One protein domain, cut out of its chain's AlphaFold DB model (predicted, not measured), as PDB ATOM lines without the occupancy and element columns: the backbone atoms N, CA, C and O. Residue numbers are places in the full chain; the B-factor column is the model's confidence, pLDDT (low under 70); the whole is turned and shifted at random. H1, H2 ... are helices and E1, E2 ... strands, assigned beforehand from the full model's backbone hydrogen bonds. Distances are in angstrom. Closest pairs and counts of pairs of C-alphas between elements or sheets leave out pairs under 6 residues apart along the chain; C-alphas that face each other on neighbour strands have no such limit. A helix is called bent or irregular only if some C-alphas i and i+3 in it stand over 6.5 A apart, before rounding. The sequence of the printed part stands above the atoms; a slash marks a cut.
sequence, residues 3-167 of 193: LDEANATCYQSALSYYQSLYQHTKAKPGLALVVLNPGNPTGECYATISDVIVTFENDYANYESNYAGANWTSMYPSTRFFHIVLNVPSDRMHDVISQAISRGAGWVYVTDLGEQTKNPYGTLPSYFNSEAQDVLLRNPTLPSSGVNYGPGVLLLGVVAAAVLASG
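This is residues 3 to 167 of the 193 residues of an uncharacterized protein of Thaumarchaeota archaeon (UniProt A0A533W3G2). A small three-stranded parallel sheet, E1, E2 and E3, lies near the middle; H5 covers one face, H3 sits on the same face near the strands' ends, and H6 packs on H5 near the edge strand E3. H1 lies far out on the E1 side, with H2 between it and the sheet, and long loops link H1 to H2, E3 to H6 and H6 to H7. The 165 printed residues hold seven named helices and three named strands, in the order H1 H2 E1 H3 H4 E2 H5 E3 H6 H7; the class is mixed, with 80 residues in named elements, under half. The whole is compact, with a radius of gyration of the C-alphas of 15.5 A, and spans 43 by 38 by 31 A.

Start at the sheet: E1, residues 52 to 59, runs 20.4 A from C-alpha 52 at (-18.517, -16.052, -41.158). E2 is residues 81 to 86, 16.6 A, and E3 residues 107 to 110. H5, residues 90 to 102, 19.7 A, is irregular, with C-alphas 91 and 94 7.4 A apart. Find H1, residues 12 to 26, 20.8 A long, from C-alpha 12 at (0.701, -18.043, -37.386). H2, residues 44 to 48, is only just irregular, with C-alphas 45 and 48 6.50 A apart. H3 is residues 60 to 65, H4 71 to 75, H6 128 to 138, 15.5 A, and H7 160 to 166, ending at C-alpha 166 at (-21.817, -19.113, -60.172).

Look at inner strand E2: N 84 and O 56 of E1 are 2.8 A apart, and N 85 and O 109 of E3 2.9 A, within hydrogen-bond range. H3 and H5 on one face of the sheet make two layers, a sheet with helices on one of its faces; E1, H3 H4, E2 and E2, H5, E3 are strand-helix-strand units, two parallel neighbour strands with one or more helices between, with right-handed crossovers. H5 runs along the strands at 19 degrees to E3 on the local plane, at a height over the sheet of 8.5 A. H5 touches H6 with residues 93 to 97 alone, the closest C-alphas being those of Ile 97 and Val 135, 7.0 A, at a shallow tilt of 30 degrees, the same way. H7 only grazes the sheet with residues 160 to 162. H2 is close but not clearly touching to H1, closest C-alphas Leu 15 and Tyr 46, 7.1 A, and to H4, closest C-alphas Glu 44 and Trp 72, 6.2 A. Every O i to N i+4 pair is within hydrogen-bond range in H1, H3, H6 and H7, against 7 of 9 in H5 and 0 of 1 in H2 and H4, whose O i to N i+3 counts are 1 of 2 and 2 of 2.

The C-alphas farthest apart, Ser 13 and Asp 91, are 43.6 A from each other. The printed part has no cut; the links H1 to H2, E3 to H6 and H6 to H7 are long. Mean pLDDT of the printed part is 80.9; residue 31, residues 117 to 118 and residues 140 to 167 are under 70.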
ATOM      1  N   LEU A   3     -12.879 -15.844 -48.850       86.25
ATOM      2  CA  LEU A   3     -11.520 -16.352 -48.784       86.25
ATOM      3  C   LEU A   3     -11.598 -17.868 -48.908       86.25
ATOM      4  O   LEU A   3     -11.801 -18.551 -47.905       86.25
ATOM      5  N   ASP A   4     -11.518 -18.350 -50.142       85.44
ATOM      6  CA  ASP A   4     -11.652 -19.768 -50.469       85.44
ATOM      7  C   ASP A   4     -10.319 -20.520 -50.375       85.44
ATOM      8  O   ASP A   4      -9.251 -19.897 -50.376       85.44
ATOM      9  N   GLU A   5     -10.389 -21.849 -50.265       85.38
ATOM     10  CA  GLU A   5      -9.238 -22.742 -50.055       85.38
ATOM     11  C   GLU A   5      -8.343 -22.283 -48.885       85.38
ATOM     12  O   GLU A   5      -7.107 -22.334 -48.929       85.38
ATOM     13  N   ALA A   6      -8.970 -21.777 -47.821       88.19
ATOM     14  CA  ALA A   6      -8.252 -21.279 -46.666       88.19
ATOM     15  C   ALA A   6      -7.531 -22.412 -45.920       88.19
ATOM     16  O   ALA A   6      -7.970 -23.559 -45.880       88.19
ATOM     17  N   ASN A   7      -6.407 -22.097 -45.280       92.00
ATOM     18  CA  ASN A   7      -5.712 -23.092 -44.476       92.00
ATOM     19  C   ASN A   7      -6.585 -23.497 -43.276       92.00
ATOM     20  O   ASN A   7      -6.908 -22.652 -42.449       92.00
ATOM     21  N   ALA A   8      -6.924 -24.779 -43.149       90.38
ATOM     22  CA  ALA A   8      -7.735 -25.270 -42.034       90.38
ATOM     23  C   ALA A   8      -6.990 -25.258 -40.683       90.38
ATOM     24  O   ALA A   8      -7.620 -25.204 -39.626       90.38
ATOM     25  N   THR A   9      -5.656 -25.253 -40.698       91.38
ATOM     26  CA  THR A   9      -4.805 -25.266 -39.504       91.38
ATOM     27  C   THR A   9      -4.415 -23.850 -39.081       91.38
ATOM     28  O   THR A   9      -4.069 -23.005 -39.903       91.38
ATOM     29  N   CYS A  10      -4.396 -23.604 -37.770       90.12
ATOM     30  CA  CYS A  10      -4.039 -22.326 -37.146       90.12
ATOM     31  C   CYS A  10      -2.532 -22.009 -37.176       90.12
ATOM     32  O   CYS A  10      -1.909 -21.793 -36.136       90.12
ATOM     33  N   TYR A  11      -1.909 -21.979 -38.354       92.00
ATOM     34  CA  TYR A  11      -0.532 -21.507 -38.472       92.00
ATOM     35  C   TYR A  11      -0.466 -19.986 -38.330       92.00
ATOM     36  O   TYR A  11      -1.234 -19.259 -38.960       92.00
ATOM     37  N   GLN A  12       0.519 -19.484 -37.578       92.81
ATOM     38  CA  GLN A  12       0.701 -18.043 -37.386       92.81
ATOM     39  C   GLN A  12       0.864 -17.282 -38.714       92.81
ATOM     40  O   GLN A  12       0.359 -16.173 -38.863       92.81
ATOM     41  N   SER A  13       1.537 -17.883 -39.698       92.25
ATOM     42  CA  SER A  13       1.707 -17.298 -41.032       92.25
ATOM     43  C   SER A  13       0.389 -17.177 -41.802       92.25
ATOM     44  O   SER A  13       0.172 -16.172 -42.479       92.25
ATOM     45  N   ALA A  14      -0.500 -18.166 -41.678       91.94
ATOM     46  CA  ALA A  14      -1.827 -18.140 -42.282       91.94
ATOM     47  C   ALA A  14      -2.720 -17.094 -41.598       91.94
ATOM     48  O   ALA A  14      -3.337 -16.274 -42.278       91.94
ATOM     49  N   LEU A  15      -2.695 -17.037 -40.263       93.00
ATOM     50  CA  LEU A  15      -3.413 -16.027 -39.481       93.00
ATOM     51  C   LEU A  15      -3.034 -14.602 -39.888       93.00
ATOM     52  O   LEU A  15      -3.911 -13.806 -40.209       93.00
ATOM     53  N   SER A  16      -1.738 -14.285 -39.946       94.25
ATOM     54  CA  SER A  16      -1.279 -12.945 -40.335       94.25
ATOM     55  C   SER A  16      -1.700 -12.569 -41.762       94.25
ATOM     56  O   SER A  16      -2.039 -11.412 -42.032       94.25
ATOM     57  N   TYR A  17      -1.712 -13.540 -42.679       94.06
ATOM     58  CA  TYR A  17      -2.159 -13.332 -44.053       94.06
ATOM     59  C   TYR A  17      -3.657 -13.004 -44.122       94.06
ATOM     60  O   TYR A  17      -4.027 -11.941 -44.624       94.06
ATOM     61  N   TYR A  18      -4.519 -13.854 -43.558       94.06
ATOM     62  CA  TYR A  18      -5.967 -13.627 -43.591       94.06
ATOM     63  C   TYR A  18      -6.388 -12.412 -42.758       94.06
ATOM     64  O   TYR A  18      -7.299 -11.693 -43.160       94.06
ATOM     65  N   GLN A  19      -5.680 -12.099 -41.667       95.12
ATOM     66  CA  GLN A  19      -5.906 -10.876 -40.895       95.12
ATOM     67  C   GLN A  19      -5.711  -9.629 -41.759       95.12
ATOM     68  O   GLN A  19      -6.509  -8.695 -41.666       95.12
ATOM     69  N   SER A  20      -4.679  -9.614 -42.605       94.69
ATOM     70  CA  SER A  20      -4.398  -8.488 -43.502       94.69
ATOM     71  C   SER A  20      -5.504  -8.319 -44.548       94.69
ATOM     72  O   SER A  20      -5.966  -7.201 -44.779       94.69
ATOM     73  N   LEU A  21      -5.993  -9.422 -45.127       92.25
ATOM     74  CA  LEU A  21      -7.108  -9.410 -46.084       92.25
ATOM     75  C   LEU A  21      -8.429  -8.986 -45.437       92.25
ATOM     76  O   LEU A  21      -9.190  -8.209 -46.024       92.25
ATOM     77  N   TYR A  22      -8.685  -9.465 -44.219       91.94
ATOM     78  CA  TYR A  22      -9.831  -9.061 -43.418       91.94
ATOM     79  C   TYR A  22      -9.802  -7.546 -43.193       91.94
ATOM     80  O   TYR A  22     -10.721  -6.859 -43.631       91.94
ATOM     81  N   GLN A  23      -8.712  -6.997 -42.641       94.00
ATOM     82  CA  GLN A  23      -8.581  -5.551 -42.393       94.00
ATOM     83  C   GLN A  23      -8.710  -4.724 -43.675       94.00
ATOM     84  O   GLN A  23      -9.449  -3.741 -43.704       94.00
ATOM     85  N   HIS A  24      -8.054  -5.148 -44.760       91.12
ATOM     86  CA  HIS A  24      -8.167  -4.481 -46.057       91.12
ATOM     87  C   HIS A  24      -9.619  -4.430 -46.557       91.12
ATOM     88  O   HIS A  24     -10.055  -3.428 -47.120       91.12
ATOM     89  N   THR A  25     -10.383  -5.500 -46.339       85.88
ATOM     90  CA  THR A  25     -11.792  -5.568 -46.739       85.88
ATOM     91  C   THR A  25     -12.678  -4.717 -45.840       85.88
ATOM     92  O   THR A  25     -13.520  -3.986 -46.357       85.88
ATOM     93  N   LYS A  26     -12.464  -4.747 -44.519       84.25
ATOM     94  CA  LYS A  26     -13.233  -3.935 -43.563       84.25
ATOM     95  C   LYS A  26     -12.960  -2.432 -43.689       84.25
ATOM     96  O   LYS A  26     -13.817  -1.644 -43.314       84.25
ATOM     97  N   ALA A  27     -11.812  -2.029 -44.235       89.81
ATOM     98  CA  ALA A  27     -11.494  -0.625 -44.496       89.81
ATOM     99  C   ALA A  27     -12.286  -0.013 -45.672       89.81
ATOM    100  O   ALA A  27     -12.265   1.205 -45.856       89.81
ATOM    101  N   LYS A  28     -12.971  -0.828 -46.486       83.25
ATOM    102  CA  LYS A  28     -13.794  -0.347 -47.605       83.25
ATOM    103  C   LYS A  28     -15.165   0.126 -47.093       83.25
ATOM    104  O   LYS A  28     -15.728  -0.517 -46.210       83.25
ATOM    105  N   PRO A  29     -15.730   1.217 -47.642       79.06
ATOM    106  CA  PRO A  29     -17.045   1.701 -47.234       79.06
ATOM    107  C   PRO A  29     -18.151   0.684 -47.564       79.06
ATOM    108  O   PRO A  29     -18.128   0.050 -48.618       79.06
ATOM    109  N   GLY A  30     -19.141   0.572 -46.672       73.81
ATOM    110  CA  GLY A  30     -20.272  -0.355 -46.789       73.81
ATOM    111  C   GLY A  30     -20.155  -1.598 -45.896       73.81
ATOM    112  O   GLY A  30     -19.200  -1.767 -45.141       73.81
ATOM    113  N   LEU A  31     -21.158  -2.479 -45.964       64.06
ATOM    114  CA  LEU A  31     -21.160  -3.752 -45.237       64.06
ATOM    115  C   LEU A  31     -20.272  -4.772 -45.962       64.06
ATOM    116  O   LEU A  31     -20.733  -5.562 -46.783       64.06
ATOM    117  N   ALA A  32     -18.975  -4.745 -45.661       76.44
ATOM    118  CA  ALA A  32     -18.010  -5.677 -46.228       76.44
ATOM    119  C   ALA A  32     -17.983  -6.989 -45.420       76.44
ATOM    120  O   ALA A  32     -17.205  -7.123 -44.474       76.44
ATOM    121  N   LEU A  33     -18.862  -7.937 -45.768       80.44
ATOM    122  CA  LEU A  33     -18.873  -9.295 -45.203       80.44
ATOM    123  C   LEU A  33     -17.620 -10.068 -45.643       80.44
ATOM    124  O   LEU A  33     -17.307 -10.100 -46.839       80.44
ATOM    125  N   VAL A  34     -16.930 -10.719 -44.708       85.19
ATOM    126  CA  VAL A  34     -15.806 -11.626 -44.979       85.19
ATOM    127  C   VAL A  34     -16.171 -13.050 -44.575       85.19
ATOM    128  O   VAL A  34     -16.328 -13.346 -43.393       85.19
ATOM    129  N   VAL A  35     -16.267 -13.935 -45.562       88.50
ATOM    130  CA  VAL A  35     -16.477 -15.370 -45.358       88.50
ATOM    131  C   VAL A  35     -15.139 -16.079 -45.536       88.50
ATOM    132  O   VAL A  35     -14.455 -15.840 -46.530       88.50
ATOM    133  N   LEU A  36     -14.757 -16.929 -44.590       91.06
ATOM    134  CA  LEU A  36     -13.591 -17.804 -44.704       91.06
ATOM    135  C   LEU A  36     -14.067 -19.225 -45.005       91.06
ATOM    136  O   LEU A  36     -14.860 -19.768 -44.237       91.06
ATOM    137  N   ASN A  37     -13.573 -19.823 -46.088       92.62
ATOM    138  CA  ASN A  37     -13.834 -21.215 -46.422       92.62
ATOM    139  C   ASN A  37     -12.545 -22.048 -46.401       92.62
ATOM    140  O   ASN A  37     -11.768 -21.991 -47.354       92.62
ATOM    141  N   PRO A  38     -12.295 -22.823 -45.332       90.56
ATOM    142  CA  PRO A  38     -11.178 -23.763 -45.291       90.56
ATOM    143  C   PRO A  38     -11.439 -25.103 -46.000       90.56
ATOM    144  O   PRO A  38     -10.518 -25.914 -46.113       90.56
ATOM    145  N   GLY A  39     -12.685 -25.393 -46.394       81.81
ATOM    146  CA  GLY A  39     -13.110 -26.674 -46.979       81.81
ATOM    147  C   GLY A  39     -13.030 -27.888 -46.041       81.81
ATOM    148  O   GLY A  39     -13.328 -29.004 -46.447       81.81
ATOM    149  N   ASN A  40     -12.592 -27.705 -44.792       84.38
ATOM    150  CA  ASN A  40     -12.397 -28.753 -43.789       84.38
ATOM    151  C   ASN A  40     -12.594 -28.186 -42.370       84.38
ATOM    152  O   ASN A  40     -12.507 -26.967 -42.187       84.38
ATOM    153  N   PRO A  41     -12.797 -29.043 -41.347       87.69
ATOM    154  CA  PRO A  41     -12.835 -28.609 -39.953       87.69
ATOM    155  C   PRO A  41     -11.625 -27.744 -39.584       87.69
ATOM    156  O   PRO A  41     -10.484 -28.084 -39.898       87.69
ATOM    157  N   THR A  42     -11.879 -26.627 -38.901       92.56
ATOM    158  CA  THR A  42     -10.863 -25.614 -38.600       92.56
ATOM    159  C   THR A  42     -10.841 -25.208 -37.124       92.56
ATOM    160  O   THR A  42     -11.706 -25.597 -36.332       92.56
ATOM    161  N   GLY A  43      -9.823 -24.441 -36.732       92.94
ATOM    162  CA  GLY A  43      -9.641 -23.964 -35.365       92.94
ATOM    163  C   GLY A  43     -10.246 -22.583 -35.100       92.94
ATOM    164  O   GLY A  43     -10.391 -21.754 -35.998       92.94
ATOM    165  N   GLU A  44     -10.518 -22.315 -33.822       95.38
ATOM    166  CA  GLU A  44     -11.095 -21.058 -33.316       95.38
ATOM    167  C   GLU A  44     -10.281 -19.809 -33.681       95.38
ATOM    168  O   GLU A  44     -10.824 -18.714 -33.780       95.38
ATOM    169  N   CYS A  45      -8.980 -19.955 -33.939       93.88
ATOM    170  CA  CYS A  45      -8.089 -18.848 -34.286       93.88
ATOM    171  C   CYS A  45      -8.595 -17.997 -35.468       93.88
ATOM    172  O   CYS A  45      -8.296 -16.807 -35.546       93.88
ATOM    173  N   TYR A  46      -9.371 -18.593 -36.378       93.88
ATOM    174  CA  TYR A  46      -9.933 -17.901 -37.531       93.88
ATOM    175  C   TYR A  46     -11.219 -17.131 -37.227       93.88
ATOM    176  O   TYR A  46     -11.624 -16.269 -38.015       93.88
ATOM    177  N   ALA A  47     -11.834 -17.378 -36.067       92.50
ATOM    178  CA  ALA A  47     -13.047 -16.706 -35.624       92.50
ATOM    179  C   ALA A  47     -12.837 -15.214 -35.374       92.50
ATOM    180  O   ALA A  47     -13.809 -14.478 -35.393       92.50
ATOM    181  N   THR A  48     -11.615 -14.718 -35.177       89.88
ATOM    182  CA  THR A  48     -11.359 -13.274 -35.003       89.88
ATOM    183  C   THR A  48     -11.082 -12.542 -36.318       89.88
ATOM    184  O   THR A  48     -11.115 -11.312 -36.350       89.88
ATOM    185  N   ILE A  49     -10.836 -13.276 -37.410       91.75
ATOM    186  CA  ILE A  49     -10.384 -12.724 -38.702       91.75
ATOM    187  C   ILE A  49     -11.329 -13.046 -39.863       91.75
ATOM    188  O   ILE A  49     -10.941 -13.061 -41.030       91.75
ATOM    189  N   SER A  50     -12.589 -13.294 -39.531       90.94
ATOM    190  CA  SER A  50     -13.690 -13.524 -40.462       90.94
ATOM    191  C   SER A  50     -14.990 -12.997 -39.853       90.94
ATOM    192  O   SER A  50     -15.080 -12.806 -38.640       90.94
ATOM    193  N   ASP A  51     -15.999 -12.727 -40.678       90.44
ATOM    194  CA  ASP A  51     -17.364 -12.480 -40.206       90.44
ATOM    195  C   ASP A  51     -18.153 -13.799 -40.106       90.44
ATOM    196  O   ASP A  51     -18.945 -13.977 -39.180       90.44
ATOM    197  N   VAL A  52     -17.902 -14.720 -41.046       91.62
ATOM    198  CA  VAL A  52     -18.517 -16.052 -41.158       91.62
ATOM    199  C   VAL A  52     -17.444 -17.074 -41.545       91.62
ATOM    200  O   VAL A  52     -16.569 -16.770 -42.356       91.62
ATOM    201  N   ILE A  53     -17.524 -18.290 -41.007       93.81
ATOM    202  CA  ILE A  53     -16.636 -19.412 -41.334       93.81
ATOM    203  C   ILE A  53     -17.469 -20.578 -41.854       93.81
ATOM    204  O   ILE A  53     -18.464 -20.954 -41.232       93.81
ATOM    205  N   VAL A  54     -17.039 -21.181 -42.961       93.12
ATOM    206  CA  VAL A  54     -17.556 -22.479 -43.401       93.12
ATOM    207  C   VAL A  54     -17.005 -23.558 -42.471       93.12
ATOM    208  O   VAL A  54     -15.817 -23.870 -42.491       93.12
ATOM    209  N   THR A  55     -17.861 -24.084 -41.597       94.25
ATOM    210  CA  THR A  55     -17.503 -25.107 -40.597       94.25
ATOM    211  C   THR A  55     -17.883 -26.517 -41.025       94.25
ATOM    212  O   THR A  55     -17.489 -27.480 -40.372       94.25
ATOM    213  N   PHE A  56     -18.632 -26.645 -42.119       94.31
ATOM    214  CA  PHE A  56     -18.915 -27.912 -42.775       94.31
ATOM    215  C   PHE A  56     -19.040 -27.683 -44.281       94.31
ATOM    216  O   PHE A  56     -19.804 -26.816 -44.701       94.31
ATOM    217  N   GLU A  57     -18.324 -28.480 -45.067       92.06
ATOM    218  CA  GLU A  57     -18.453 -28.557 -46.521       92.06
ATOM    219  C   GLU A  57     -18.218 -30.013 -46.940       92.06
ATOM    220  O   GLU A  57     -17.081 -30.479 -46.986       92.06
ATOM    221  N   ASN A  58     -19.297 -30.772 -47.138       93.69
ATOM    222  CA  ASN A  58     -19.223 -32.160 -47.604       93.69
ATOM    223  C   ASN A  58     -20.590 -32.661 -48.099       93.69
ATOM    224  O   ASN A  58     -21.582 -31.929 -48.093       93.69
ATOM    225  N   ASP A  59     -20.648 -33.921 -48.524       95.06
ATOM    226  CA  ASP A  59     -21.885 -34.562 -48.941       95.06
ATOM    227  C   ASP A  59     -22.849 -34.855 -47.779       95.06
ATOM    228  O   ASP A  59     -22.509 -34.879 -46.591       95.06
ATOM    229  N   TYR A  60     -24.099 -35.079 -48.163       97.00
ATOM    230  CA  TYR A  60     -25.201 -35.377 -47.272       97.00
ATOM    231  C   TYR A  60     -24.971 -36.635 -46.425       97.00
ATOM    232  O   TYR A  60     -25.307 -36.656 -45.242       97.00
ATOM    233  N   ALA A  61     -24.357 -37.677 -46.991       96.69
ATOM    234  CA  ALA A  61     -24.090 -38.916 -46.264       96.69
ATOM    235  C   ALA A  61     -23.105 -38.683 -45.105       96.69
ATOM    236  O   ALA A  61     -23.309 -39.186 -43.992       96.69
ATOM    237  N   ASN A  62     -22.068 -37.879 -45.342       96.06
ATOM    238  CA  ASN A  62     -21.119 -37.438 -44.335       96.06
ATOM    239  C   ASN A  62     -21.788 -36.522 -43.306       96.06
ATOM    240  O   ASN A  62     -21.564 -36.690 -42.107       96.06
ATOM    241  N   TYR A  63     -22.660 -35.617 -43.754       96.69
ATOM    242  CA  TYR A  63     -23.415 -34.746 -42.861       96.69
ATOM    243  C   TYR A  63     -24.290 -35.536 -41.884       96.69
ATOM    244  O   TYR A  63     -24.353 -35.192 -40.704       96.69
ATOM    245  N   GLU A  64     -24.937 -36.609 -42.329       97.19
ATOM    246  CA  GLU A  64     -25.776 -37.443 -41.462       97.19
ATOM    247  C   GLU A  64     -24.946 -38.293 -40.497       97.19
ATOM    248  O   GLU A  64     -25.267 -38.373 -39.312       97.19
ATOM    249  N   SER A  65     -23.875 -38.920 -40.989       96.81
ATOM    250  CA  SER A  65     -23.208 -40.010 -40.258       96.81
ATOM    251  C   SER A  65     -21.944 -39.588 -39.511       96.81
ATOM    252  O   SER A  65     -21.571 -40.235 -38.536       96.81
ATOM    253  N   ASN A  66     -21.269 -38.530 -39.967       95.06
ATOM    254  CA  ASN A  66     -19.913 -38.181 -39.532       95.06
ATOM    255  C   ASN A  66     -19.774 -36.727 -39.068       95.06
ATOM    256  O   ASN A  66     -18.662 -36.291 -38.765       95.06
ATOM    257  N   TYR A  67     -20.868 -35.962 -39.009       94.62
ATOM    258  CA  TYR A  67     -20.803 -34.591 -38.521       94.62
ATOM    259  C   TYR A  67     -20.292 -34.550 -37.077       94.62
ATOM    260  O   TYR A  67     -20.924 -35.062 -36.151       94.62
ATOM    261  N   ALA A  68     -19.163 -33.870 -36.891       91.81
ATOM    262  CA  ALA A  68     -18.575 -33.581 -35.595       91.81
ATOM    263  C   ALA A  68     -18.298 -32.076 -35.511       91.81
ATOM    264  O   ALA A  68     -17.313 -31.578 -36.058       91.81
ATOM    265  N   GLY A  69     -19.193 -31.342 -34.846       88.25
ATOM    266  CA  GLY A  69     -19.005 -29.915 -34.595       88.25
ATOM    267  C   GLY A  69     -17.780 -29.666 -33.711       88.25
ATOM    268  O   GLY A  69     -17.518 -30.413 -32.769       88.25
ATOM    269  N   ALA A  70     -17.017 -28.612 -33.999       90.81
ATOM    270  CA  ALA A  70     -15.880 -28.244 -33.164       90.81
ATOM    271  C   ALA A  70     -16.365 -27.566 -31.873       90.81
ATOM    272  O   ALA A  70     -17.137 -26.617 -31.935       90.81
ATOM    273  N   ASN A  71     -15.882 -28.001 -30.704       92.31
ATOM    274  CA  ASN A  71     -16.374 -27.522 -29.399       92.31
ATOM    275  C   ASN A  71     -16.413 -25.991 -29.264       92.31
ATOM    276  O   ASN A  71     -17.316 -25.444 -28.629       92.31
ATOM    277  N   TRP A  72     -15.447 -25.302 -29.872       94.62
ATOM    278  CA  TRP A  72     -15.330 -23.851 -29.792       94.62
ATOM    279  C   TRP A  72     -16.489 -23.108 -30.463       94.62
ATOM    280  O   TRP A  72     -16.784 -21.981 -30.072       94.62
ATOM    281  N   THR A  73     -17.190 -23.719 -31.425       94.44
ATOM    282  CA  THR A  73     -18.285 -23.047 -32.137       94.44
ATOM    283  C   THR A  73     -19.448 -22.711 -31.206       94.44
ATOM    284  O   THR A  73     -20.097 -21.686 -31.384       94.44
ATOM    285  N   SER A  74     -19.649 -23.492 -30.141       93.38
ATOM    286  CA  SER A  74     -20.674 -23.234 -29.121       93.38
ATOM    287  C   SER A  74     -20.490 -21.913 -28.355       93.38
ATOM    288  O   SER A  74     -21.438 -21.425 -27.744       93.38
ATOM    289  N   MET A  75     -19.295 -21.311 -28.403       95.06
ATOM    290  CA  MET A  75     -18.982 -20.041 -27.738       95.06
ATOM    291  C   MET A  75     -19.386 -18.804 -28.558       95.06
ATOM    292  O   MET A  75     -19.240 -17.676 -28.087       95.06
ATOM    293  N   TYR A  76     -19.891 -18.992 -29.779       94.69
ATOM    294  CA  TYR A  76     -20.203 -17.921 -30.723       94.69
ATOM    295  C   TYR A  76     -21.657 -18.009 -31.211       94.69
ATOM    296  O   TYR A  76     -22.237 -19.095 -31.244       94.69
ATOM    297  N   PRO A  77     -22.268 -16.885 -31.634       92.81
ATOM    298  CA  PRO A  77     -23.601 -16.923 -32.219       92.81
ATOM    299  C   PRO A  77     -23.600 -17.700 -33.539       92.81
ATOM    300  O   PRO A  77     -22.639 -17.645 -34.308       92.81
ATOM    301  N   SER A  78     -24.716 -18.365 -33.841       90.75
ATOM    302  CA  SER A  78     -24.858 -19.193 -35.047       90.75
ATOM    303  C   SER A  78     -24.624 -18.425 -36.350       90.75
ATOM    304  O   SER A  78     -24.150 -18.989 -37.334       90.75
ATOM    305  N   THR A  79     -24.853 -17.109 -36.354       88.38
ATOM    306  CA  THR A  79     -24.565 -16.209 -37.484       88.38
ATOM    307  C   THR A  79     -23.088 -16.167 -37.896       88.38
ATOM    308  O   THR A  79     -22.765 -15.551 -38.908       88.38
ATOM    309  N   ARG A  80     -22.187 -16.817 -37.151       92.25
ATOM    310  CA  ARG A  80     -20.759 -16.963 -37.472       92.25
ATOM    311  C   ARG A  80     -20.445 -18.196 -38.315       92.25
ATOM    312  O   ARG A  80     -19.326 -18.294 -38.811       92.25
ATOM    313  N   PHE A  81     -21.389 -19.119 -38.479       92.69
ATOM    314  CA  PHE A  81     -21.115 -20.444 -39.034       92.69
ATOM    315  C   PHE A  81     -21.963 -20.757 -40.254       92.69
ATOM    316  O   PHE A  81     -23.168 -20.491 -40.279       92.69
ATOM    317  N   PHE A  82     -21.306 -21.342 -41.251       91.88
ATOM    318  CA  PHE A  82     -21.881 -21.721 -42.529       91.88
ATOM    319  C   PHE A  82     -21.677 -23.213 -42.779       91.88
ATOM    320  O   PHE A  82     -20.558 -23.720 -42.704       91.88
ATOM    321  N   HIS A  83     -22.769 -23.918 -43.061       93.44
ATOM    322  CA  HIS A  83     -22.744 -25.287 -43.559       93.44
ATOM    323  C   HIS A  83     -23.089 -25.331 -45.051       93.44
ATOM    324  O   HIS A  83     -24.100 -24.777 -45.479       93.44
ATOM    325  N   ILE A  84     -22.269 -26.029 -45.826       93.12
ATOM    326  CA  ILE A  84     -22.508 -26.358 -47.229       93.12
ATOM    327  C   ILE A  84     -22.698 -27.872 -47.313       93.12
ATOM    328  O   ILE A  84     -21.796 -28.632 -46.961       93.12
ATOM    329  N   VAL A  85     -23.881 -28.312 -47.741       94.94
ATOM    330  CA  VAL A  85     -24.237 -29.734 -47.804       94.94
ATOM    331  C   VAL A  85     -24.587 -30.110 -49.239       94.94
ATOM    332  O   VAL A  85     -25.556 -29.615 -49.816       94.94
ATOM    333  N   LEU A  86     -23.763 -30.981 -49.814       93.62
ATOM    334  CA  LEU A  86     -23.866 -31.440 -51.197       93.62
ATOM    335  C   LEU A  86     -24.666 -32.747 -51.282       93.62
ATOM    336  O   LEU A  86     -24.831 -33.438 -50.279       93.62
ATOM    337  N   ASN A  87     -25.100 -33.148 -52.477       95.56
ATOM    338  CA  ASN A  87     -25.802 -34.421 -52.711       95.56
ATOM    339  C   ASN A  87     -27.070 -34.626 -51.868       95.56
ATOM    340  O   ASN A  87     -27.384 -35.758 -51.494       95.56
ATOM    341  N   VAL A  88     -27.803 -33.557 -51.557       96.69
ATOM    342  CA  VAL A  88     -29.031 -33.632 -50.758       96.69
ATOM    343  C   VAL A  88     -30.235 -33.887 -51.670       96.69
ATOM    344  O   VAL A  88     -30.557 -33.034 -52.505       96.69
ATOM    345  N   PRO A  89     -30.938 -35.026 -51.515       96.62
ATOM    346  CA  PRO A  89     -32.181 -35.286 -52.234       96.62
ATOM    347  C   PRO A  89     -33.234 -34.206 -51.960       96.62
ATOM    348  O   PRO A  89     -33.334 -33.690 -50.847       96.62
ATOM    349  N   SER A  90     -34.051 -33.881 -52.965       96.25
ATOM    350  CA  SER A  90     -35.026 -32.780 -52.878       96.25
ATOM    351  C   SER A  90     -36.017 -32.897 -51.715       96.25
ATOM    352  O   SER A  90     -36.402 -31.890 -51.128       96.25
ATOM    353  N   ASP A  91     -36.390 -34.120 -51.339       97.69
ATOM    354  CA  ASP A  91     -37.294 -34.422 -50.226       97.69
ATOM    355  C   ASP A  91     -36.629 -34.280 -48.847       97.69
ATOM    356  O   ASP A  91     -37.329 -34.235 -47.839       97.69
ATOM    357  N   ARG A  92     -35.296 -34.166 -48.785       98.31
ATOM    358  CA  ARG A  92     -34.521 -33.979 -47.546       98.31
ATOM    359  C   ARG A  92     -34.012 -32.555 -47.344       98.31
ATOM    360  O   ARG A  92     -33.495 -32.254 -46.273       98.31
ATOM    361  N   MET A  93     -34.179 -31.665 -48.321       96.62
ATOM    362  CA  MET A  93     -33.647 -30.298 -48.261       96.62
ATOM    363  C   MET A  93     -34.088 -29.541 -46.994       96.62
ATOM    364  O   MET A  93     -33.247 -29.019 -46.263       96.62
ATOM    365  N   HIS A  94     -35.387 -29.553 -46.683       96.00
ATOM    366  CA  HIS A  94     -35.932 -28.875 -45.501       96.00
ATOM    367  C   HIS A  94     -35.406 -29.461 -44.178       96.00
ATOM    368  O   HIS A  94     -35.140 -28.723 -43.224       96.00
ATOM    369  N   ASP A  95     -35.216 -30.783 -44.122       97.69
ATOM    370  CA  ASP A  95     -34.638 -31.450 -42.954       97.69
ATOM    371  C   ASP A  95     -33.192 -31.009 -42.746       97.69
ATOM    372  O   ASP A  95     -32.814 -30.665 -41.627       97.69
ATOM    373  N   VAL A  96     -32.395 -30.961 -43.817       97.56
ATOM    374  CA  VAL A  96     -30.987 -30.545 -43.764       97.56
ATOM    375  C   VAL A  96     -30.853 -29.093 -43.305       97.56
ATOM    376  O   VAL A  96     -30.007 -28.803 -42.458       97.56
ATOM    377  N   ILE A  97     -31.715 -28.183 -43.774       93.75
ATOM    378  CA  ILE A  97     -31.755 -26.796 -43.272       93.75
ATOM    379  C   ILE A  97     -32.048 -26.781 -41.767       93.75
ATOM    380  O   ILE A  97     -31.342 -26.127 -40.994       93.75
ATOM    381  N   SER A  98     -33.062 -27.529 -41.324       94.81
ATOM    382  CA  SER A  98     -33.413 -27.621 -39.903       94.81
ATOM    383  C   SER A  98     -32.271 -28.201 -39.062       94.81
ATOM    384  O   SER A  98     -31.993 -27.717 -37.961       94.81
ATOM    385  N   GLN A  99     -31.586 -29.220 -39.578       96.44
ATOM    386  CA  GLN A  99     -30.424 -29.822 -38.938       96.44
ATOM    387  C   GLN A  99     -29.267 -28.828 -38.839       96.44
ATOM    388  O   GLN A  99     -28.686 -28.709 -37.763       96.44
ATOM    389  N   ALA A 100     -28.961 -28.073 -39.896       93.88
ATOM    390  CA  ALA A 100     -27.906 -27.063 -39.873       93.88
ATOM    391  C   ALA A 100     -28.122 -26.024 -38.776       93.88
ATOM    392  O   ALA A 100     -27.197 -25.754 -38.008       93.88
ATOM    393  N   ILE A 101     -29.358 -25.546 -38.626       91.44
ATOM    394  CA  ILE A 101     -29.741 -24.626 -37.553       91.44
ATOM    395  C   ILE A 101     -29.543 -25.280 -36.181       91.44
ATOM    396  O   ILE A 101     -28.908 -24.692 -35.305       91.44
ATOM    397  N   SER A 102     -30.020 -26.516 -35.991       93.44
ATOM    398  CA  SER A 102     -29.842 -27.253 -34.726       93.44
ATOM    399  C   SER A 102     -28.372 -27.524 -34.379       93.44
ATOM    400  O   SER A 102     -28.012 -27.587 -33.206       93.44
ATOM    401  N   ARG A 103     -27.512 -27.628 -35.398       94.81
ATOM    402  CA  ARG A 103     -26.057 -27.800 -35.290       94.81
ATOM    403  C   ARG A 103     -25.308 -26.470 -35.141       94.81
ATOM    404  O   ARG A 103     -24.083 -26.453 -35.165       94.81
ATOM    405  N   GLY A 104     -26.029 -25.361 -34.975       92.06
ATOM    406  CA  GLY A 104     -25.461 -24.049 -34.682       92.06
ATOM    407  C   GLY A 104     -25.018 -23.248 -35.904       92.06
ATOM    408  O   GLY A 104     -24.354 -22.233 -35.725       92.06
ATOM    409  N   ALA A 105     -25.383 -23.640 -37.127       91.44
ATOM    410  CA  ALA A 105     -25.121 -22.833 -38.316       91.44
ATOM    411  C   ALA A 105     -26.280 -21.881 -38.615       91.44
ATOM    412  O   ALA A 105     -27.429 -22.288 -38.767       91.44
ATOM    413  N   GLY A 106     -25.964 -20.591 -38.702       86.88
ATOM    414  CA  GLY A 106     -26.895 -19.560 -39.143       86.88
ATOM    415  C   GLY A 106     -26.968 -19.465 -40.664       86.88
ATOM    416  O   GLY A 106     -27.991 -19.060 -41.200       86.88
ATOM    417  N   TRP A 107     -25.912 -19.862 -41.366       88.56
ATOM    418  CA  TRP A 107     -25.865 -19.877 -42.822       88.56
ATOM    419  C   TRP A 107     -25.907 -21.321 -43.309       88.56
ATOM    420  O   TRP A 107     -25.228 -22.187 -42.749       88.56
ATOM    421  N   VAL A 108     -26.677 -21.588 -44.359       89.75
ATOM    422  CA  VAL A 108     -26.756 -22.921 -44.960       89.75
ATOM    423  C   VAL A 108     -26.936 -22.827 -46.470       89.75
ATOM    424  O   VAL A 108     -27.592 -21.910 -46.959       89.75
ATOM    425  N   TYR A 109     -26.290 -23.743 -47.184       90.44
ATOM    426  CA  TYR A 109     -26.489 -23.988 -48.605       90.44
ATOM    427  C   TYR A 109     -26.630 -25.484 -48.813       90.44
ATOM    428  O   TYR A 109     -25.809 -26.267 -48.328       90.44
ATOM    429  N   VAL A 110     -27.683 -25.860 -49.517       92.38
ATOM    430  CA  VAL A 110     -28.094 -27.234 -49.743       92.38
ATOM    431  C   VAL A 110     -28.262 -27.432 -51.239       92.38
ATOM    432  O   VAL A 110     -28.961 -26.672 -51.900       92.38
ATOM    433  N   THR A 111     -27.623 -28.459 -51.787       91.38
ATOM    434  CA  THR A 111     -27.709 -28.745 -53.220       91.38
ATOM    435  C   THR A 111     -27.821 -30.235 -53.500       91.38
ATOM    436  O   THR A 111     -27.220 -31.060 -52.812       91.38
ATOM    437  N   ASP A 112     -28.588 -30.591 -54.531       93.00
ATOM    438  CA  ASP A 112     -28.676 -31.944 -55.088       93.00
ATOM    439  C   ASP A 112     -27.492 -32.278 -56.005       93.00
ATOM    440  O   ASP A 112     -27.376 -33.395 -56.515       93.00
ATOM    441  N   LEU A 113     -26.588 -31.318 -56.193       88.00
ATOM    442  CA  LEU A 113     -25.370 -31.441 -56.977       88.00
ATOM    443  C   LEU A 113     -24.181 -31.857 -56.088       88.00
ATOM    444  O   LEU A 113     -24.163 -31.624 -54.879       88.00
ATOM    445  N   GLY A 114     -23.157 -32.451 -56.696       83.06
ATOM    446  CA  GLY A 114     -21.935 -32.909 -56.015       83.06
ATOM    447  C   GLY A 114     -20.861 -33.378 -56.984       83.06
ATOM    448  O   GLY A 114     -20.867 -33.000 -58.159       83.06
ATOM    449  N   GLU A 115     -19.939 -34.223 -56.520       73.06
ATOM    450  CA  GLU A 115     -18.812 -34.721 -57.326       73.06
ATOM    451  C   GLU A 115     -19.259 -35.363 -58.651       73.06
ATOM    452  O   GLU A 115     -18.635 -35.154 -59.694       73.06
ATOM    453  N   GLN A 116     -20.404 -36.052 -58.660       71.19
ATOM    454  CA  GLN A 116     -20.988 -36.659 -59.858       71.19
ATOM    455  C   GLN A 116     -21.404 -35.637 -60.930       71.19
ATOM    456  O   GLN A 116     -21.500 -35.978 -62.108       71.19
ATOM    457  N   THR A 117     -21.604 -34.373 -60.549       63.84
ATOM    458  CA  THR A 117     -21.922 -33.262 -61.462       63.84
ATOM    459  C   THR A 117     -20.686 -32.467 -61.902       63.84
ATOM    460  O   THR A 117     -20.822 -31.459 -62.591       63.84
ATOM    461  N   LYS A 118     -19.470 -32.926 -61.549       66.88
ATOM    462  CA  LYS A 118     -18.145 -32.288 -61.744       66.88
ATOM    463  C   LYS A 118     -17.951 -30.936 -61.058       66.88
ATOM    464  O   LYS A 118     -16.824 -30.611 -60.704       66.88
ATOM    465  N   ASN A 119     -19.012 -30.153 -60.890       76.62
ATOM    466  CA  ASN A 119     -18.990 -28.904 -60.155       76.62
ATOM    467  C   ASN A 119     -20.357 -28.655 -59.478       76.62
ATOM    468  O   ASN A 119     -21.273 -28.195 -60.166       76.62
ATOM    469  N   PRO A 120     -20.504 -28.886 -58.157       78.06
ATOM    470  CA  PRO A 120     -21.758 -28.631 -57.425       78.06
ATOM    471  C   PRO A 120     -22.186 -27.157 -57.407       78.06
ATOM    472  O   PRO A 120     -23.286 -26.812 -56.981       78.06
ATOM    473  N   TYR A 121     -21.289 -26.294 -57.868       80.31
ATOM    474  CA  TYR A 121     -21.398 -24.850 -57.904       80.31
ATOM    475  C   TYR A 121     -21.664 -24.316 -59.328       80.31
ATOM    476  O   TYR A 121     -21.902 -23.126 -59.538       80.31
ATOM    477  N   GLY A 122     -21.641 -25.191 -60.340       75.56
ATOM    478  CA  GLY A 122     -21.778 -24.795 -61.744       75.56
ATOM    479  C   GLY A 122     -23.193 -24.373 -62.152       75.56
ATOM    480  O   GLY A 122     -23.352 -23.679 -63.154       75.56
ATOM    481  N   THR A 123     -24.207 -24.786 -61.394       77.94
ATOM    482  CA  THR A 123     -25.622 -24.458 -61.610       77.94
ATOM    483  C   THR A 123     -26.353 -24.361 -60.274       77.94
ATOM    484  O   THR A 123     -25.866 -24.853 -59.260       77.94
ATOM    485  N   LEU A 124     -27.545 -23.760 -60.278       81.31
ATOM    486  CA  LEU A 124     -28.406 -23.729 -59.095       81.31
ATOM    487  C   LEU A 124     -29.002 -25.122 -58.796       81.31
ATOM    488  O   LEU A 124     -29.258 -25.869 -59.748       81.31
ATOM    489  N   PRO A 125     -29.276 -25.448 -57.516       85.94
ATOM    490  CA  PRO A 125     -30.020 -26.649 -57.138       85.94
ATOM    491  C   PRO A 125     -31.400 -26.693 -57.798       85.94
ATOM    492  O   PRO A 125     -32.033 -25.648 -57.995       85.94
ATOM    493  N   SER A 126     -31.928 -27.891 -58.054       90.31
ATOM    494  CA  SER A 126     -33.270 -28.043 -58.648       90.31
ATOM    495  C   SER A 126     -34.392 -27.410 -57.807       90.31
ATOM    496  O   SER A 126     -35.433 -27.022 -58.339       90.31
ATOM    497  N   TYR A 127     -34.160 -27.244 -56.502       88.25
ATOM    498  CA  TYR A 127     -35.087 -26.691 -55.513       88.25
ATOM    499  C   TYR A 127     -34.669 -25.321 -54.947       88.25
ATOM    500  O   TYR A 127     -35.184 -24.915 -53.905       88.25
ATOM    501  N   PHE A 128     -33.784 -24.583 -55.626       84.44
ATOM    502  CA  PHE A 128     -33.205 -23.318 -55.138       84.44
ATOM    503  C   PHE A 128     -34.229 -22.320 -54.563       84.44
ATOM    504  O   PHE A 128     -34.022 -21.744 -53.499       84.44
ATOM    505  N   ASN A 129     -35.374 -22.128 -55.228       81.62
ATOM    506  CA  ASN A 129     -36.403 -21.204 -54.733       81.62
ATOM    507  C   ASN A 129     -37.008 -21.651 -53.390       81.62
ATOM    508  O   ASN A 129     -37.312 -20.805 -52.552       81.62
ATOM    509  N   SER A 130     -37.185 -22.961 -53.190       85.81
ATOM    510  CA  SER A 130     -37.728 -23.520 -51.947       85.81
ATOM    511  C   SER A 130     -36.709 -23.423 -50.812       85.81
ATOM    512  O   SER A 130     -37.045 -22.977 -49.718       85.81
ATOM    513  N   GLU A 131     -35.447 -23.755 -51.101       85.50
ATOM    514  CA  GLU A 131     -34.324 -23.564 -50.176       85.50
ATOM    515  C   GLU A 131     -34.260 -22.105 -49.706       85.50
ATOM    516  O   GLU A 131     -34.255 -21.827 -48.507       85.50
ATOM    517  N   ALA A 132     -34.306 -21.158 -50.648       80.44
ATOM    518  CA  ALA A 132     -34.228 -19.740 -50.340       80.44
ATOM    519  C   ALA A 132     -35.353 -19.240 -49.439       80.44
ATOM    520  O   ALA A 132     -35.118 -18.448 -48.524       80.44
ATOM    521  N   GLN A 133     -36.576 -19.696 -49.692       80.88
ATOM    522  CA  GLN A 133     -37.715 -19.357 -48.852       80.88
ATOM    523  C   GLN A 133     -37.562 -19.946 -47.449       80.88
ATOM    524  O   GLN A 133     -37.789 -19.236 -46.473       80.88
ATOM    525  N   ASP A 134     -37.134 -21.202 -47.333       84.06
ATOM    526  CA  ASP A 134     -37.030 -21.874 -46.039       84.06
ATOM    527  C   ASP A 134     -35.924 -21.280 -45.154       84.06
ATOM    528  O   ASP A 134     -36.146 -21.020 -43.970       84.06
ATOM    529  N   VAL A 135     -34.760 -20.955 -45.729       82.25
ATOM    530  CA  VAL A 135     -33.681 -20.272 -44.996       82.25
ATOM    531  C   VAL A 135     -34.146 -18.910 -44.469       82.25
ATOM    532  O   VAL A 135     -33.910 -18.594 -43.302       82.25
ATOM    533  N   LEU A 136     -34.853 -18.114 -45.282       76.38
ATOM    534  CA  LEU A 136     -35.376 -16.810 -44.852       76.38
ATOM    535  C   LEU A 136     -36.440 -16.936 -43.756       76.38
ATOM    536  O   LEU A 136     -36.453 -16.132 -42.824       76.38
ATOM    537  N   LEU A 137     -37.321 -17.935 -43.854       82.12
ATOM    538  CA  LEU A 137     -38.360 -18.185 -42.854       82.12
ATOM    539  C   LEU A 137     -37.768 -18.602 -41.507       82.12
ATOM    540  O   LEU A 137     -38.251 -18.171 -40.460       82.12
ATOM    541  N   ARG A 138     -36.725 -19.438 -41.521       79.94
ATOM    542  CA  ARG A 138     -36.137 -20.006 -40.302       79.94
ATOM    543  C   ARG A 138     -35.026 -19.160 -39.696       79.94
ATOM    544  O   ARG A 138     -34.742 -19.327 -38.512       79.94
ATOM    545  N   ASN A 139     -34.416 -18.254 -40.461       70.44
ATOM    546  CA  ASN A 139     -33.374 -17.368 -39.953       70.44
ATOM    547  C   ASN A 139     -33.616 -15.882 -40.289       70.44
ATOM    548  O   ASN A 139     -32.866 -15.275 -41.060       70.44
ATOM    549  N   PRO A 140     -34.623 -15.247 -39.655       63.78
ATOM    550  CA  PRO A 140     -35.012 -13.864 -39.947       63.78
ATOM    551  C   PRO A 140     -33.959 -12.822 -39.535       63.78
ATOM    552  O   PRO A 140     -34.088 -11.649 -39.877       63.78
ATOM    553  N   THR A 141     -32.931 -13.228 -38.780       59.41
ATOM    554  CA  THR A 141     -31.850 -12.345 -38.310       59.41
ATOM    555  C   THR A 141     -30.712 -12.181 -39.315       59.41
ATOM    556  O   THR A 141     -29.855 -11.316 -39.126       59.41
ATOM    557  N   LEU A 142     -30.695 -12.977 -40.390       60.47
ATOM    558  CA  LEU A 142     -29.756 -12.764 -41.485       60.47
ATOM    559  C   LEU A 142     -30.079 -11.439 -42.192       60.47
ATOM    560  O   LEU A 142     -31.256 -11.081 -42.290       60.47
ATOM    561  N   PRO A 143     -29.070 -10.702 -42.694       50.81
ATOM    562  CA  PRO A 143     -29.293  -9.446 -43.401       50.81
ATOM    563  C   PRO A 143     -30.274  -9.631 -44.570       50.81
ATOM    564  O   PRO A 143     -29.921 -10.118 -45.642       50.81
ATOM    565  N   SER A 144     -31.527  -9.229 -44.364       46.06
ATOM    566  CA  SER A 144     -32.581  -9.248 -45.373       46.06
ATOM    567  C   SER A 144     -32.576  -7.913 -46.106       46.06
ATOM    568  O   SER A 144     -33.404  -7.034 -45.882       46.06
ATOM    569  N   SER A 145     -31.600  -7.700 -46.985       40.50
ATOM    570  CA  SER A 145     -31.660  -6.547 -47.882       40.50
ATOM    571  C   SER A 145     -32.763  -6.765 -48.923       40.50
ATOM    572  O   SER A 145     -32.492  -7.287 -49.997       40.50
ATOM    573  N   GLY A 146     -33.986  -6.360 -48.563       36.59
ATOM    574  CA  GLY A 146     -35.060  -5.896 -49.443       36.59
ATOM    575  C   GLY A 146     -35.655  -6.914 -50.416       36.59
ATOM    576  O   GLY A 146     -35.018  -7.352 -51.364       36.59
ATOM    577  N   VAL A 147     -36.941  -7.203 -50.237       33.72
ATOM    578  CA  VAL A 147     -37.791  -7.962 -51.162       33.72
ATOM    579  C   VAL A 147     -37.798  -7.297 -52.548       33.72
ATOM    580  O   VAL A 147     -38.536  -6.347 -52.780       33.72
ATOM    581  N   ASN A 148     -36.967  -7.783 -53.471       32.94
ATOM    582  CA  ASN A 148     -37.144  -7.628 -54.914       32.94
ATOM    583  C   ASN A 148     -36.444  -8.791 -55.624       32.94
ATOM    584  O   ASN A 148     -35.241  -8.769 -55.877       32.94
ATOM    585  N   TYR A 149     -37.231  -9.825 -55.924       40.19
ATOM    586  CA  TYR A 149     -36.832 -11.004 -56.686       40.19
ATOM    587  C   TYR A 149     -36.630 -10.631 -58.167       40.19
ATOM    588  O   TYR A 149     -37.468 -10.916 -59.017       40.19
ATOM    589  N   GLY A 150     -35.543  -9.921 -58.472       29.59
ATOM    590  CA  GLY A 150     -35.081  -9.658 -59.833       29.59
ATOM    591  C   GLY A 150     -33.923 -10.597 -60.190       29.59
ATOM    592  O   GLY A 150     -33.038 -10.792 -59.354       29.59
ATOM    593  N   PRO A 151     -33.884 -11.181 -61.402       30.42
ATOM    594  CA  PRO A 151     -32.762 -12.009 -61.831       30.42
ATOM    595  C   PRO A 151     -31.495 -11.143 -61.893       30.42
ATOM    596  O   PRO A 151     -31.329 -10.347 -62.812       30.42
ATOM    597  N   GLY A 152     -30.624 -11.247 -60.882       31.22
ATOM    598  CA  GLY A 152     -29.331 -10.551 -60.860       31.22
ATOM    599  C   GLY A 152     -28.872  -9.960 -59.525       31.22
ATOM    600  O   GLY A 152     -27.734  -9.503 -59.456       31.22
ATOM    601  N   VAL A 153     -29.679  -9.975 -58.458       32.53
ATOM    602  CA  VAL A 153     -29.241  -9.503 -57.127       32.53
ATOM    603  C   VAL A 153     -29.413 -10.626 -56.118       32.53
ATOM    604  O   VAL A 153     -30.488 -10.868 -55.580       32.53
ATOM    605  N   LEU A 154     -28.337 -11.373 -55.921       35.75
ATOM    606  CA  LEU A 154     -28.324 -12.546 -55.070       35.75
ATOM    607  C   LEU A 154     -28.056 -12.150 -53.608       35.75
ATOM    608  O   LEU A 154     -27.091 -11.452 -53.293       35.75
ATOM    609  N   LEU A 155     -28.967 -12.579 -52.732       38.72
ATOM    610  CA  LEU A 155     -29.046 -12.201 -51.326       38.72
ATOM    611  C   LEU A 155     -27.877 -12.749 -50.495       38.72
ATOM    612  O   LEU A 155     -27.682 -13.960 -50.391       38.72
ATOM    613  N   LEU A 156     -27.220 -11.852 -49.761       40.47
ATOM    614  CA  LEU A 156     -26.266 -12.105 -48.670       40.47
ATOM    615  C   LEU A 156     -26.920 -12.733 -47.414       40.47
ATOM    616  O   LEU A 156     -26.549 -12.405 -46.299       40.47
ATOM    617  N   GLY A 157     -27.886 -13.633 -47.578       39.00
ATOM    618  CA  GLY A 157     -28.539 -14.378 -46.486       39.00
ATOM    619  C   GLY A 157     -28.952 -15.801 -46.872       39.00
ATOM    620  O   GLY A 157     -29.161 -16.644 -46.016       39.00
ATOM    621  N   VAL A 158     -29.003 -16.091 -48.170       40.66
ATOM    622  CA  VAL A 158     -29.272 -17.429 -48.723       40.66
ATOM    623  C   VAL A 158     -28.233 -17.790 -49.781       40.66
ATOM    624  O   VAL A 158     -27.980 -18.950 -50.068       40.66
ATOM    625  N   VAL A 159     -27.576 -16.790 -50.365       40.22
ATOM    626  CA  VAL A 159     -26.859 -16.969 -51.618       40.22
ATOM    627  C   VAL A 159     -25.418 -16.510 -51.552       40.22
ATOM    628  O   VAL A 159     -24.856 -16.066 -52.542       40.22
ATOM    629  N   ALA A 160     -24.770 -16.676 -50.399       41.78
ATOM    630  CA  ALA A 160     -23.316 -16.675 -50.406       41.78
ATOM    631  C   ALA A 160     -22.823 -17.877 -51.232       41.78
ATOM    632  O   ALA A 160     -22.148 -17.667 -52.226       41.78
ATOM    633  N   ALA A 161     -23.240 -19.114 -50.951       38.25
ATOM    634  CA  ALA A 161     -22.688 -20.256 -51.685       38.25
ATOM    635  C   ALA A 161     -23.064 -20.281 -53.177       38.25
ATOM    636  O   ALA A 161     -22.155 -20.419 -53.979       38.25
ATOM    637  N   ALA A 162     -24.326 -20.058 -53.585       36.06
ATOM    638  CA  ALA A 162     -24.679 -20.126 -55.015       36.06
ATOM    639  C   ALA A 162     -24.174 -18.919 -55.856       36.06
ATOM    640  O   ALA A 162     -23.964 -19.049 -57.059       36.06
ATOM    641  N   VAL A 163     -23.896 -17.751 -55.252       37.62
ATOM    642  CA  VAL A 163     -23.207 -16.627 -55.939       37.62
ATOM    643  C   VAL A 163     -21.720 -16.866 -56.045       37.62
ATOM    644  O   VAL A 163     -21.122 -16.569 -57.074       37.62
ATOM    645  N   LEU A 164     -21.117 -17.366 -54.968       42.88
ATOM    646  CA  LEU A 164     -19.685 -17.645 -54.906       42.88
ATOM    647  C   LEU A 164     -19.320 -18.832 -55.812       42.88
ATOM    648  O   LEU A 164     -18.205 -18.917 -56.311       42.88
ATOM    649  N   ALA A 165     -20.310 -19.672 -56.092       34.91
ATOM    650  CA  ALA A 165     -20.305 -20.771 -57.031       34.91
ATOM    651  C   ALA A 165     -20.477 -20.369 -58.510       34.91
ATOM    652  O   ALA A 165     -19.813 -20.926 -59.385       34.91
ATOM    653  N   SER A 166     -21.369 -19.411 -58.800       36.03
ATOM    654  CA  SER A 166     -21.817 -19.113 -60.172       36.03
ATOM    655  C   SER A 166     -21.451 -17.713 -60.713       36.03
ATOM    656  O   SER A 166     -21.914 -17.348 -61.794       36.03
ATOM    657  N   GLY A 167     -20.618 -16.914 -60.035       31.06
ATOM    658  CA  GLY A 167     -20.146 -15.601 -60.520       31.06
ATOM    659  C   GLY A 167     -18.669 -15.630 -60.924       31.06
ATOM    660  O   GLY A 167     -17.799 -15.995 -60.147       31.06
TER     661      GLY A 167